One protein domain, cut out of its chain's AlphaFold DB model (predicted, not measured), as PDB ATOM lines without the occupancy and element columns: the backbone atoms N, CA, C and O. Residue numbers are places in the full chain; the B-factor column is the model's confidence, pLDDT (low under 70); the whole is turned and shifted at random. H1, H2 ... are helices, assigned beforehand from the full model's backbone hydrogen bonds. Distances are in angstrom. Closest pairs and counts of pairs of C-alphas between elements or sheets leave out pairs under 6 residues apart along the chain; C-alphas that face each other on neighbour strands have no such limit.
ATOM      1  N   LYS A  49     223.034 233.667 225.048       96.62
ATOM      2  CA  LYS A  49     223.592 232.342 224.781       96.62
ATOM      3  C   LYS A  49     222.470 231.373 224.421       96.62
ATOM      4  O   LYS A  49     222.533 230.763 223.363       96.62
ATOM      5  N   GLU A  50     221.440 231.293 225.260       96.56
ATOM      6  CA  GLU A  50     220.304 230.391 225.049       96.56
ATOM      7  C   GLU A  50     219.560 230.693 223.742       96.56
ATOM      8  O   GLU A  50     219.313 229.782 222.955       96.56
ATOM      9  N   ALA A  51     219.264 231.967 223.458       97.19
ATOM     10  CA  ALA A  51     218.614 232.360 222.207       97.19
ATOM     11  C   ALA A  51     219.450 231.955 220.981       97.19
ATOM     12  O   ALA A  51     218.955 231.275 220.083       97.19
ATOM     13  N   ARG A  52     220.752 232.263 220.990       97.12
ATOM     14  CA  ARG A  52     221.676 231.873 219.917       97.12
ATOM     15  C   ARG A  52     221.783 230.355 219.756       97.12
ATOM     16  O   ARG A  52     221.811 229.860 218.636       97.12
ATOM     17  N   HIS A  53     221.826 229.607 220.857       96.44
ATOM     18  CA  HIS A  53     221.854 228.141 220.829       96.44
ATOM     19  C   HIS A  53     220.601 227.557 220.183       96.44
ATOM     20  O   HIS A  53     220.700 226.551 219.486       96.44
ATOM     21  N   ARG A  54     219.430 228.167 220.399       96.75
ATOM     22  CA  ARG A  54     218.189 227.764 219.725       96.75
ATOM     23  C   ARG A  54     218.235 228.072 218.237       96.75
ATOM     24  O   ARG A  54     217.987 227.165 217.451       96.75
ATOM     25  N   CYS A  55     218.631 229.290 217.857       97.50
ATOM     26  CA  CYS A  55     218.774 229.664 216.451       97.50
ATOM     27  C   CYS A  55     219.706 228.709 215.699       97.50
ATOM     28  O   CYS A  55     219.349 228.223 214.635       97.50
ATOM     29  N   LEU A  56     220.891 228.419 216.247       96.38
ATOM     30  CA  LEU A  56     221.899 227.627 215.538       96.38
ATOM     31  C   LEU A  56     221.618 226.123 215.549       96.38
ATOM     32  O   LEU A  56     221.950 225.464 214.568       96.38
ATOM     33  N   ARG A  57     220.960 225.586 216.588       95.38
ATOM     34  CA  ARG A  57     220.423 224.214 216.530       95.38
ATOM     35  C   ARG A  57     219.351 224.098 215.458       95.38
ATOM     36  O   ARG A  57     219.478 223.254 214.584       95.38
ATOM     37  N   TYR A  58     218.371 225.002 215.474       97.00
ATOM     38  CA  TYR A  58     217.318 225.020 214.465       97.00
ATOM     39  C   TYR A  58     217.895 225.189 213.055       97.00
ATOM     40  O   TYR A  58     217.509 224.476 212.138       97.00
ATOM     41  N   PHE A  59     218.878 226.073 212.876       96.75
ATOM     42  CA  PHE A  59     219.532 226.248 211.583       96.75
ATOM     43  C   PHE A  59     220.292 224.991 211.142       96.75
ATOM     44  O   PHE A  59     220.191 224.602 209.983       96.75
ATOM     45  N   GLY A  60     221.007 224.324 212.052       95.75
ATOM     46  CA  GLY A  60     221.649 223.037 211.778       95.75
ATOM     47  C   GLY A  60     220.655 221.955 211.362       95.75
ATOM     48  O   GLY A  60     220.883 221.284 210.359       95.75
ATOM     49  N   GLU A  61     219.525 221.848 212.063       95.75
ATOM     50  CA  GLU A  61     218.422 220.937 211.723       95.75
ATOM     51  C   GLU A  61     217.848 221.244 210.331       95.75
ATOM     52  O   GLU A  61     217.695 220.336 209.517       95.75
ATOM     53  N   GLN A  62     217.596 222.523 210.021       96.31
ATOM     54  CA  GLN A  62     217.081 222.956 208.717       96.31
ATOM     55  C   GLN A  62     218.061 222.736 207.560       96.31
ATOM     56  O   GLN A  62     217.626 222.729 206.413       96.31
ATOM     57  N   LEU A  63     219.359 222.598 207.829       95.88
ATOM     58  CA  LEU A  63     220.370 222.295 206.814       95.88
ATOM     59  C   LEU A  63     220.713 220.801 206.737       95.88
ATOM     60  O   LEU A  63     221.460 220.408 205.845       95.88
ATOM     61  N   GLY A  64     220.197 219.973 207.651       93.38
ATOM     62  CA  GLY A  64     220.551 218.554 207.752       93.38
ATOM     63  C   GLY A  64     220.156 217.710 206.538       93.38
ATOM     64  O   GLY A  64     220.763 216.671 206.294       93.38
ATOM     65  N   ASP A  65     219.174 218.162 205.757       92.38
ATOM     66  CA  ASP A  65     218.714 217.524 204.521       92.38
ATOM     67  C   ASP A  65     219.369 218.093 203.251       92.38
ATOM     68  O   ASP A  65     219.125 217.574 202.163       92.38
ATOM     69  N   VAL A  66     220.204 219.135 203.357       96.00
ATOM     70  CA  VAL A  66     220.865 219.770 202.208       96.00
ATOM     71  C   VAL A  66     222.089 218.941 201.787       96.00
ATOM     72  O   VAL A  66     223.106 218.966 202.484       96.00
ATOM     73  N   PRO A  67     222.080 218.256 200.622       94.94
ATOM     74  CA  PRO A  67     223.121 217.275 200.289       94.94
ATOM     75  C   PRO A  67     224.520 217.874 200.120       94.94
ATOM     76  O   PRO A  67     225.527 217.220 200.392       94.94
ATOM     77  N   CYS A  68     224.589 219.120 199.644       96.19
ATOM     78  CA  CYS A  68     225.844 219.816 199.391       96.19
ATOM     79  C   CYS A  68     226.467 220.441 200.646       96.19
ATOM     80  O   CYS A  68     227.522 221.064 200.538       96.19
ATOM     81  N   LEU A  69     225.860 220.274 201.826       97.19
ATOM     82  CA  LEU A  69     226.380 220.792 203.085       97.19
ATOM     83  C   LEU A  69     226.661 219.682 204.096       97.19
ATOM     84  O   LEU A  69     226.029 218.632 204.136       97.19
ATOM     85  N   GLU A  70     227.614 219.978 204.961       95.50
ATOM     86  CA  GLU A  70     227.844 219.317 206.229       95.50
ATOM     87  C   GLU A  70     227.584 220.346 207.333       95.50
ATOM     88  O   GLU A  70     228.367 221.295 207.480       95.50
ATOM     89  N   PRO A  71     226.466 220.226 208.071       92.31
ATOM     90  CA  PRO A  71     226.190 221.083 209.215       92.31
ATOM     91  C   PRO A  71     227.297 220.999 210.269       92.31
ATOM     92  O   PRO A  71     228.041 220.023 210.340       92.31
ATOM     93  N   VAL A  72     227.398 222.028 211.113       93.00
ATOM     94  CA  VAL A  72     228.339 221.995 212.239       93.00
ATOM     95  C   VAL A  72     227.853 220.968 213.256       93.00
ATOM     96  O   VAL A  72     226.791 221.154 213.847       93.00
ATOM     97  N   ASP A  73     228.647 219.925 213.482       90.00
ATOM     98  CA  ASP A  73     228.400 218.951 214.540       90.00
ATOM     99  C   ASP A  73     228.923 219.462 215.891       90.00
ATOM    100  O   ASP A  73     230.038 219.984 215.999       90.00
ATOM    101  N   VAL A  74     228.100 219.326 216.929       91.06
ATOM    102  CA  VAL A  74     228.421 219.713 218.304       91.06
ATOM    103  C   VAL A  74     228.044 218.553 219.202       91.06
ATOM    104  O   VAL A  74     226.866 218.251 219.366       91.06
ATOM    105  N   ALA A  75     229.047 217.929 219.817       90.88
ATOM    106  CA  ALA A  75     228.817 216.820 220.730       90.88
ATOM    107  C   ALA A  75     227.921 217.238 221.909       90.88
ATOM    108  O   ALA A  75     228.101 218.316 222.473       90.88
ATOM    109  N   ASP A  76     227.029 216.346 222.347       89.81
ATOM    110  CA  ASP A  76     225.993 216.624 223.361       89.81
ATOM    111  C   ASP A  76     226.514 217.223 224.679       89.81
ATOM    112  O   ASP A  76     225.805 217.946 225.378       89.81
ATOM    113  N   HIS A  77     227.760 216.918 225.043       93.06
ATOM    114  CA  HIS A  77     228.392 217.393 226.274       93.06
ATOM    115  C   HIS A  77     229.095 218.756 226.125       93.06
ATOM    116  O   HIS A  77     229.642 219.269 227.104       93.06
ATOM    117  N   VAL A  78     229.127 219.334 224.920       94.44
ATOM    118  CA  VAL A  78     229.843 220.575 224.605       94.44
ATOM    119  C   VAL A  78     228.888 221.765 224.611       94.44
ATOM    120  O   VAL A  78     227.934 221.840 223.842       94.44
ATOM    121  N   ASP A  79     229.206 222.763 225.435       94.00
ATOM    122  CA  ASP A  79     228.604 224.094 225.354       94.00
ATOM    123  C   ASP A  79     229.485 224.994 224.477       94.00
ATOM    124  O   ASP A  79     230.597 225.371 224.850       94.00
ATOM    125  N   MET A  80     228.967 225.380 223.314       94.00
ATOM    126  CA  MET A  80     229.653 226.255 222.352       94.00
ATOM    127  C   MET A  80     229.786 227.714 222.815       94.00
ATOM    128  O   MET A  80     230.354 228.563 222.118       94.00
ATOM    129  N   GLY A  81     229.236 228.045 223.985       94.88
ATOM    130  CA  GLY A  81     229.292 229.359 224.590       94.88
ATOM    131  C   GLY A  81     228.706 230.408 223.657       94.88
ATOM    132  O   GLY A  81     227.547 230.341 223.251       94.88
ATOM    133  N   ALA A  82     229.521 231.401 223.312       92.38
ATOM    134  CA  ALA A  82     229.076 232.545 222.539       92.38
ATOM    135  C   ALA A  82     228.859 232.269 221.044       92.38
ATOM    136  O   ALA A  82     228.307 233.163 220.414       92.38
ATOM    137  N   TRP A  83     229.265 231.122 220.477       92.81
ATOM    138  CA  TRP A  83     229.178 230.850 219.030       92.81
ATOM    139  C   TRP A  83     229.660 232.035 218.171       92.81
ATOM    140  O   TRP A  83     228.874 232.842 217.686       92.81
ATOM    141  N   TYR A  84     230.972 232.173 217.983       90.50
ATOM    142  CA  TYR A  84     231.538 233.301 217.224       90.50
ATOM    143  C   TYR A  84     231.250 233.262 215.716       90.50
ATOM    144  O   TYR A  84     231.483 234.247 215.019       90.50
ATOM    145  N   GLY A  85     230.788 232.126 215.201       92.62
ATOM    146  CA  GLY A  85     230.497 231.921 213.792       92.62
ATOM    147  C   GLY A  85     229.750 230.611 213.577       92.62
ATOM    148  O   GLY A  85     229.953 229.665 214.336       92.62
ATOM    149  N   TYR A  86     228.952 230.543 212.513       96.12
ATOM    150  CA  TYR A  86     228.365 229.298 212.022       96.12
ATOM    151  C   TYR A  86     228.990 228.944 210.668       96.12
ATOM    152  O   TYR A  86     228.915 229.729 209.717       96.12
ATOM    153  N   LYS A  87     229.699 227.808 210.615       96.56
ATOM    154  CA  LYS A  87     230.598 227.443 209.510       96.56
ATOM    155  C   LYS A  87     230.377 225.999 209.035       96.56
ATOM    156  O   LYS A  87     231.210 225.147 209.339       96.56
ATOM    157  N   PRO A  88     229.280 225.700 208.320       97.19
ATOM    158  CA  PRO A  88     229.117 224.381 207.715       97.19
ATOM    159  C   PRO A  88     230.166 224.164 206.615       97.19
ATOM    160  O   PRO A  88     230.661 225.133 206.022       97.19
ATOM    161  N   LEU A  89     230.499 222.907 206.326       97.75
ATOM    162  CA  LEU A  89     231.393 222.561 205.218       97.75
ATOM    163  C   LEU A  89     230.588 222.319 203.941       97.75
ATOM    164  O   LEU A  89     229.518 221.722 203.965       97.75
ATOM    165  N   TYR A  90     231.101 222.796 202.813       98.25
ATOM    166  CA  TYR A  90     230.556 222.535 201.489       98.25
ATOM    167  C   TYR A  90     231.133 221.239 200.913       98.25
ATOM    168  O   TYR A  90     232.348 221.031 200.947       98.25
ATOM    169  N   ARG A  91     230.267 220.412 200.322       97.38
ATOM    170  CA  ARG A  91     230.585 219.153 199.636       97.38
ATOM    171  C   ARG A  91     230.400 219.324 198.119       97.38
ATOM    172  O   ARG A  91     229.275 219.176 197.631       97.38
ATOM    173  N   PRO A  92     231.462 219.663 197.358       96.38
ATOM    174  CA  PRO A  92     231.353 219.952 195.929       96.38
ATOM    175  C   PRO A  92     230.839 218.782 195.098       96.38
ATOM    176  O   PRO A  92     230.133 218.985 194.113       96.38
ATOM    177  N   GLU A  93     231.158 217.551 195.485       96.25
ATOM    178  CA  GLU A  93     230.759 216.324 194.789       96.25
ATOM    179  C   GLU A  93     229.234 216.211 194.764       96.25
ATOM    180  O   GLU A  93     228.616 215.943 193.731       96.25
ATOM    181  N   ALA A  94     228.618 216.560 195.892       95.31
ATOM    182  CA  ALA A  94     227.185 216.689 196.039       95.31
ATOM    183  C   ALA A  94     226.636 217.973 195.403       95.31
ATOM    184  O   ALA A  94     225.498 218.303 195.680       95.31
ATOM    185  N   LEU A  95     227.357 218.661 194.516       95.31
ATOM    186  CA  LEU A  95     226.833 219.690 193.606       95.31
ATOM    187  C   LEU A  95     227.496 219.609 192.218       95.31
ATOM    188  O   LEU A  95     227.669 220.616 191.540       95.31
ATOM    189  N   GLY A  96     227.902 218.407 191.785       94.00
ATOM    190  CA  GLY A  96     228.495 218.200 190.457       94.00
ATOM    191  C   GLY A  96     229.882 218.827 190.280       94.00
ATOM    192  O   GLY A  96     230.268 219.152 189.162       94.00
ATOM    193  N   GLY A  97     230.619 219.036 191.372       95.69
ATOM    194  CA  GLY A  97     231.955 219.631 191.366       95.69
ATOM    195  C   GLY A  97     231.967 221.155 191.237       95.69
ATOM    196  O   GLY A  97     233.029 221.728 190.996       95.69
ATOM    197  N   VAL A  98     230.819 221.828 191.394       96.75
ATOM    198  CA  VAL A  98     230.738 223.294 191.315       96.75
ATOM    199  C   VAL A  98     231.723 223.931 192.313       96.75
ATOM    200  O   VAL A  98     231.667 223.616 193.506       96.75
ATOM    201  N   PRO A  99     232.622 224.838 191.884       96.56
ATOM    202  CA  PRO A  99     233.576 225.455 192.801       96.56
ATOM    203  C   PRO A  99     232.877 226.313 193.865       96.56
ATOM    204  O   PRO A  99     231.928 227.039 193.568       96.56
ATOM    205  N   ARG A 100     233.388 226.304 195.106       97.38
ATOM    206  CA  ARG A 100     232.820 227.071 196.238       97.38
ATOM    207  C   ARG A 100     232.521 228.551 195.917       97.38
ATOM    208  O   ARG A 100     231.456 229.015 196.321       97.38
ATOM    209  N   PRO A 101     233.381 229.311 195.201       97.00
ATOM    210  CA  PRO A 101     233.073 230.700 194.845       97.00
ATOM    211  C   PRO A 101     231.801 230.853 194.001       97.00
ATOM    212  O   PRO A 101     231.068 231.819 194.184       97.00
ATOM    213  N   VAL A 102     231.516 229.882 193.130       97.12
ATOM    214  CA  VAL A 102     230.318 229.864 192.280       97.12
ATOM    215  C   VAL A 102     229.063 229.642 193.109       97.12
ATOM    216  O   VAL A 102     228.073 230.346 192.933       97.12
ATOM    217  N   LEU A 103     229.119 228.701 194.055       97.94
ATOM    218  CA  LEU A 103     228.033 228.493 195.008       97.94
ATOM    219  C   LEU A 103     227.772 229.765 195.828       97.94
ATOM    220  O   LEU A 103     226.628 230.183 195.958       97.94
ATOM    221  N   ILE A 104     228.826 230.398 196.358       98.19
ATOM    222  CA  ILE A 104     228.708 231.644 197.132       98.19
ATOM    223  C   ILE A 104     228.041 232.745 196.301       98.19
ATOM    224  O   ILE A 104     227.194 233.463 196.825       98.19
ATOM    225  N   GLU A 105     228.406 232.889 195.027       97.81
ATOM    226  CA  GLU A 105     227.771 233.853 194.124       97.81
ATOM    227  C   GLU A 105     226.278 233.565 193.940       97.81
ATOM    228  O   GLU A 105     225.460 234.466 194.112       97.81
ATOM    229  N   ALA A 106     225.917 232.312 193.663       97.75
ATOM    230  CA  ALA A 106     224.527 231.923 193.462       97.75
ATOM    231  C   ALA A 106     223.676 232.145 194.727       97.75
ATOM    232  O   ALA A 106     222.593 232.715 194.654       97.75
ATOM    233  N   LEU A 107     224.193 231.785 195.904       98.12
ATOM    234  CA  LEU A 107     223.516 232.025 197.184       98.12
ATOM    235  C   LEU A 107     223.371 233.525 197.494       98.12
ATOM    236  O   LEU A 107     222.345 233.958 198.010       98.12
ATOM    237  N   ARG A 108     224.370 234.347 197.149       98.38
ATOM    238  CA  ARG A 108     224.261 235.811 197.265       98.38
ATOM    239  C   ARG A 108     223.207 236.386 196.325       98.38
ATOM    240  O   ARG A 108     222.534 237.338 196.707       98.38
ATOM    241  N   ALA A 109     223.041 235.815 195.131       97.25
ATOM    242  CA  ALA A 109     221.975 236.205 194.209       97.25
ATOM    243  C   ALA A 109     220.573 235.878 194.760       97.25
ATOM    244  O   ALA A 109     219.623 236.597 194.462       97.25
ATOM    245  N   GLU A 110     220.454 234.869 195.630       97.19
ATOM    246  CA  GLU A 110     219.245 234.587 196.425       97.19
ATOM    247  C   GLU A 110     219.079 235.527 197.640       97.19
ATOM    248  O   GLU A 110     218.133 235.389 198.410       97.19
ATOM    249  N   GLY A 111     219.982 236.497 197.826       97.25
ATOM    250  CA  GLY A 111     219.925 237.489 198.901       97.25
ATOM    251  C   GLY A 111     220.629 237.075 200.194       97.25
ATOM    252  O   GLY A 111     220.530 237.787 201.192       97.25
ATOM    253  N   MET A 112     221.358 235.955 200.204       98.00
ATOM    254  CA  MET A 112     222.045 235.499 201.411       98.00
ATOM    255  C   MET A 112     223.322 236.292 201.691       98.00
ATOM    256  O   MET A 112     224.204 236.440 200.839       98.00
ATOM    257  N   GLU A 113     223.504 236.677 202.952       97.69
ATOM    258  CA  GLU A 113     224.826 236.989 203.487       97.69
ATOM    259  C   GLU A 113     225.622 235.686 203.654       97.69
ATOM    260  O   GLU A 113     225.406 234.920 204.593       97.69
ATOM    261  N   VAL A 114     226.534 235.414 202.721       98.19
ATOM    262  CA  VAL A 114     227.419 234.242 202.753       98.19
ATOM    263  C   VAL A 114     228.798 234.573 202.181       98.19
ATOM    264  O   VAL A 114     228.955 235.455 201.331       98.19
ATOM    265  N   GLY A 115     229.833 233.870 202.635       97.69
ATOM    266  CA  GLY A 115     231.184 233.980 202.084       97.69
ATOM    267  C   GLY A 115     232.068 232.790 202.437       97.69
ATOM    268  O   GLY A 115     231.608 231.824 203.033       97.69
ATOM    269  N   ALA A 116     233.353 232.870 202.100       96.94
ATOM    270  CA  ALA A 116     234.367 232.007 202.701       96.94
ATOM    271  C   ALA A 116     234.817 232.606 204.050       96.94
ATOM    272  O   ALA A 116     234.712 233.825 204.237       96.94
ATOM    273  N   PRO A 117     235.313 231.800 205.007       94.56
ATOM    274  CA  PRO A 117     235.998 232.332 206.180       94.56
ATOM    275  C   PRO A 117     237.117 233.304 205.780       94.56
ATOM    276  O   PRO A 117     237.853 233.056 204.831       94.56
ATOM    277  N   SER A 118     237.237 234.417 206.504       88.75
ATOM    278  CA  SER A 118     238.173 235.499 206.169       88.75
ATOM    279  C   SER A 118     239.627 235.204 206.541       88.75
ATOM    280  O   SER A 118     240.540 235.804 205.976       88.75
ATOM    281  N   LEU A 160     231.891 227.326 204.608       98.06
ATOM    282  CA  LEU A 160     231.113 228.524 204.325       98.06
ATOM    283  C   LEU A 160     231.043 229.401 205.573       98.06
ATOM    284  O   LEU A 160     231.174 228.948 206.704       98.06
ATOM    285  N   SER A 161     230.852 230.693 205.367       97.62
ATOM    286  CA  SER A 161     230.621 231.688 206.400       97.62
ATOM    287  C   SER A 161     229.181 232.143 206.323       97.62
ATOM    288  O   SER A 161     228.865 232.929 205.435       97.62
ATOM    289  N   LEU A 162     228.347 231.676 207.248       97.31
ATOM    290  CA  LEU A 162     226.953 232.089 207.364       97.31
ATOM    291  C   LEU A 162     226.760 233.008 208.582       97.31
ATOM    292  O   LEU A 162     227.624 233.033 209.474       97.31
ATOM    293  N   PRO A 163     225.651 233.766 208.639       95.94
ATOM    294  CA  PRO A 163     225.337 234.605 209.778       95.94
ATOM    295  C   PRO A 163     225.204 233.766 211.038       95.94
ATOM    296  O   PRO A 163     224.747 232.623 211.029       95.94
ATOM    297  N   THR A 164     225.607 234.359 212.151       95.25
ATOM    298  CA  THR A 164     225.363 233.774 213.467       95.25
ATOM    299  C   THR A 164     224.067 234.362 213.992       95.25
ATOM    300  O   THR A 164     224.105 235.386 214.665       95.25
ATOM    301  N   PHE A 165     222.936 233.746 213.651       96.94
ATOM    302  CA  PHE A 165     221.617 234.155 214.142       96.94
ATOM    303  C   PHE A 165     221.575 234.139 215.672       96.94
ATOM    304  O   PHE A 165     222.156 233.255 216.308       96.94
ATOM    305  N   THR A 166     220.939 235.140 216.278       96.62
ATOM    306  CA  THR A 166     221.010 235.367 217.732       96.62
ATOM    307  C   THR A 166     219.678 235.643 218.398       96.62
ATOM    308  O   THR A 166     219.610 235.552 219.624       96.62
ATOM    309  N   ASN A 167     218.657 236.019 217.632       96.12
ATOM    310  CA  ASN A 167     217.377 236.470 218.154       96.12
ATOM    311  C   ASN A 167     216.359 235.357 217.930       96.12
ATOM    312  O   ASN A 167     215.914 235.117 216.812       96.12
ATOM    313  N   TRP A 168     216.057 234.614 218.991       97.31
ATOM    314  CA  TRP A 168     215.042 233.571 218.947       97.31
ATOM    315  C   TRP A 168     213.765 234.060 219.637       97.31
ATOM    316  O   TRP A 168     213.859 234.440 220.810       97.31
ATOM    317  N   PRO A 169     212.578 233.920 219.012       97.56
ATOM    318  CA  PRO A 169     212.297 233.242 217.737       97.56
ATOM    319  C   PRO A 169     212.349 234.143 216.489       97.56
ATOM    320  O   PRO A 169     212.038 233.662 215.409       97.56
ATOM    321  N   GLU A 170     212.715 235.418 216.611       98.06
ATOM    322  CA  GLU A 170     212.561 236.425 215.548       98.06
ATOM    323  C   GLU A 170     213.368 236.130 214.273       98.06
ATOM    324  O   GLU A 170     212.969 236.529 213.182       98.06
ATOM    325  N   ASP A 171     214.496 235.428 214.391       98.12
ATOM    326  CA  ASP A 171     215.329 235.036 213.253       98.12
ATOM    327  C   ASP A 171     214.804 233.757 212.559       98.12
ATOM    328  O   ASP A 171     215.371 233.342 211.548       98.12
ATOM    329  N   LYS A 172     213.751 233.097 213.071       98.19
ATOM    330  CA  LYS A 172     213.299 231.786 212.572       98.19
ATOM    331  C   LYS A 172     212.878 231.842 211.103       98.19
ATOM    332  O   LYS A 172     213.335 231.020 210.313       98.19
ATOM    333  N   GLU A 173     212.046 232.806 210.721       98.38
ATOM    334  CA  GLU A 173     211.588 232.959 209.337       98.38
ATOM    335  C   GLU A 173     212.756 233.239 208.379       98.38
ATOM    336  O   GLU A 173     212.737 232.801 207.229       98.38
ATOM    337  N   LEU A 174     213.787 233.949 208.846       98.25
ATOM    338  CA  LEU A 174     214.992 234.214 208.063       98.25
ATOM    339  C   LEU A 174     215.863 232.957 207.926       98.25
ATOM    340  O   LEU A 174     216.378 232.686 206.843       98.25
ATOM    341  N   ILE A 175     215.985 232.155 208.987       98.19
ATOM    342  CA  ILE A 175     216.653 230.846 208.942       98.19
ATOM    343  C   ILE A 175     215.975 229.931 207.913       98.19
ATOM    344  O   ILE A 175     216.664 229.299 207.109       98.19
ATOM    345  N   ASP A 176     214.640 229.905 207.889       98.31
ATOM    346  CA  ASP A 176     213.868 229.109 206.929       98.31
ATOM    347  C   ASP A 176     214.144 229.552 205.480       98.31
ATOM    348  O   ASP A 176     214.348 228.713 204.602       98.31
ATOM    349  N   GLN A 177     214.242 230.864 205.229       98.31
ATOM    350  CA  GLN A 177     214.613 231.406 203.913       98.31
ATOM    351  C   GLN A 177     216.035 231.012 203.496       98.31
ATOM    352  O   GLN A 177     216.258 230.657 202.339       98.31
ATOM    353  N   TYR A 178     216.993 231.023 204.429       98.06
ATOM    354  CA  TYR A 178     218.364 230.573 204.163       98.06
ATOM    355  C   TYR A 178     218.402 229.091 203.780       98.06
ATOM    356  O   TYR A 178     219.073 228.719 202.817       98.06
ATOM    357  N   ALA A 179     217.678 228.241 204.511       97.31
ATOM    358  CA  ALA A 179     217.592 226.820 204.200       97.31
ATOM    359  C   ALA A 179     216.911 226.575 202.843       97.31
ATOM    360  O   ALA A 179     217.382 225.768 202.041       97.31
ATOM    361  N   GLU A 180     215.846 227.318 202.537       98.00
ATOM    362  CA  GLU A 180     215.159 227.220 201.250       98.00
ATOM    363  C   GLU A 180     216.030 227.675 200.072       98.00
ATOM    364  O   GLU A 180     216.000 227.040 199.019       98.00
ATOM    365  N   ALA A 181     216.864 228.705 200.239       98.12
ATOM    366  CA  ALA A 181     217.815 229.117 199.208       98.12
ATOM    367  C   ALA A 181     218.801 227.987 198.861       98.12
ATOM    368  O   ALA A 181     219.029 227.703 197.683       98.12
ATOM    369  N   PHE A 182     219.315 227.261 199.861       97.75
ATOM    370  CA  PHE A 182     220.137 226.074 199.615       97.75
ATOM    371  C   PHE A 182     219.371 224.966 198.884       97.75
ATOM    372  O   PHE A 182     219.877 224.414 197.904       97.75
ATOM    373  N   ARG A 183     218.136 224.664 199.305       97.06
ATOM    374  CA  ARG A 183     217.288 223.670 198.621       97.06
ATOM    375  C   ARG A 183     216.972 224.080 197.185       97.06
ATOM    376  O   ARG A 183     216.957 223.239 196.292       97.06
ATOM    377  N   LYS A 184     216.757 225.369 196.924       97.44
ATOM    378  CA  LYS A 184     216.548 225.908 195.577       97.44
ATOM    379  C   LYS A 184     217.773 225.696 194.694       97.44
ATOM    380  O   LYS A 184     217.617 225.238 193.564       97.44
ATOM    381  N   ILE A 185     218.971 225.983 195.203       96.06
ATOM    382  CA  ILE A 185     220.218 225.700 194.484       96.06
ATOM    383  C   ILE A 185     220.317 224.217 194.132       96.06
ATOM    384  O   ILE A 185     220.647 223.887 192.994       96.06
ATOM    385  N   ASP A 186     219.970 223.330 195.063       94.12
ATOM    386  CA  ASP A 186     219.971 221.892 194.808       94.12
ATOM    387  C   ASP A 186     218.967 221.488 193.712       94.12
ATOM    388  O   ASP A 186     219.340 220.814 192.749       94.12
ATOM    389  N   ARG A 187     217.726 221.999 193.766       96.00
ATOM    390  CA  ARG A 187     216.706 221.783 192.716       96.00
ATOM    391  C   ARG A 187     217.144 222.280 191.335       96.00
ATOM    392  O   ARG A 187     216.712 221.730 190.326       96.00
ATOM    393  N   HIS A 188     217.991 223.308 191.278       95.62
ATOM    394  CA  HIS A 188     218.514 223.891 190.039       95.62
ATOM    395  C   HIS A 188     219.984 223.537 189.766       95.62
ATOM    396  O   HIS A 188     220.645 224.203 188.961       95.62
ATOM    397  N   ARG A 189     220.492 222.460 190.375       94.69
ATOM    398  CA  ARG A 189     221.879 221.987 190.249       94.69
ATOM    399  C   ARG A 189     222.389 221.954 188.812       94.69
ATOM    400  O   ARG A 189     223.478 222.445 188.547       94.69
ATOM    401  N   GLU A 190     221.624 221.398 187.875       95.19
ATOM    402  CA  GLU A 190     222.058 221.272 186.475       95.19
ATOM    403  C   GLU A 190     222.277 222.631 185.797       95.19
ATOM    404  O   GLU A 190     223.171 222.790 184.964       95.19
ATOM    405  N   ALA A 191     221.468 223.636 186.144       95.00
ATOM    406  CA  ALA A 191     221.657 224.994 185.651       95.00
ATOM    407  C   ALA A 191     222.931 225.612 186.237       95.00
ATOM    408  O   ALA A 191     223.706 226.214 185.497       95.00
ATOM    409  N   LEU A 192     223.189 225.395 187.530       95.50
ATOM    410  CA  LEU A 192     224.398 225.887 188.189       95.50
ATOM    411  C   LEU A 192     225.672 225.211 187.657       95.50
ATOM    412  O   LEU A 192     226.674 225.888 187.452       95.50
ATOM    413  N   VAL A 193     225.631 223.904 187.380       95.56
ATOM    414  CA  VAL A 193     226.747 223.167 186.762       95.56
ATOM    415  C   VAL A 193     227.053 223.720 185.370       95.56
ATOM    416  O   VAL A 193     228.212 223.991 185.065       95.56
ATOM    417  N   ARG A 194     226.028 223.954 184.538       94.81
ATOM    418  CA  ARG A 194     226.214 224.584 183.219       94.81
ATOM    419  C   ARG A 194     226.801 225.986 183.336       94.81
ATOM    420  O   ARG A 194     227.724 226.310 182.601       94.81
ATOM    421  N   TYR A 195     226.311 226.781 184.284       93.12
ATOM    422  CA  TYR A 195     226.834 228.116 184.560       93.12
ATOM    423  C   TYR A 195     228.298 228.091 185.032       93.12
ATOM    424  O   TYR A 195     229.091 228.947 184.656       93.12
ATOM    425  N   ALA A 196     228.687 227.094 185.831       92.50
ATOM    426  CA  ALA A 196     230.066 226.928 186.285       92.50
ATOM    427  C   ALA A 196     231.028 226.491 185.165       92.50
ATOM    428  O   ALA A 196     232.223 226.758 185.264       92.50
ATOM    429  N   ALA A 197     230.519 225.812 184.134       90.69
ATOM    430  CA  ALA A 197     231.302 225.324 183.002       90.69
ATOM    431  C   ALA A 197     231.460 226.353 181.868       90.69
ATOM    432  O   ALA A 197     232.237 226.102 180.947       90.69
ATOM    433  N   ASP A 198     230.731 227.473 181.905       89.50
ATOM    434  CA  ASP A 198     230.794 228.506 180.871       89.50
ATOM    435  C   ASP A 198     232.126 229.285 180.953       89.50
ATOM    436  O   ASP A 198     232.376 229.971 181.948       89.50
TER     437      ASP A 198
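Overview. This is residues 49 to 118 and 160 to 198 of the 201 residues of an uncharacterized protein of Streptomyces tubercidicus (UniProt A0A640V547). What shape? Helices H1 and H3 run side by side, H2 crosses H3, H4 sits at one end, and loop residues 64 to 99 fold back. Parts? Of 109 printed residues, under half are in four named helices: all helix. It is compact, radius of gyration of the C-alphas 14.2 A, and spans 45 by 26 by 26 A.

Along the chain. Where is H1? H1, residues 49 to 63, begins at C-alpha (223.592, 232.342, 224.781). What follows? H2 is residues 100 to 109, H3 172 to 187, 22.5 A from first to last C-alpha, and H4 189 to 197, ending at (231.302, 225.324, 183.002).

Arrangement. What touches H3? H1 touches residues 172 to 179 alone, closest C-alphas Leu 63 and Ala 179, 5.9 A. H2 touches 181 to 185 alone, closest C-alphas Leu 107 and Ala 181, 6.7 A. Backbone? Every O i to N i+4 helix pair is within hydrogen-bond range.

Size, cuts and confidence. Cut? Across it, C-alphas 118 and 160 are 10.1 A apart. Low pLDDT? No printed residue is under 70.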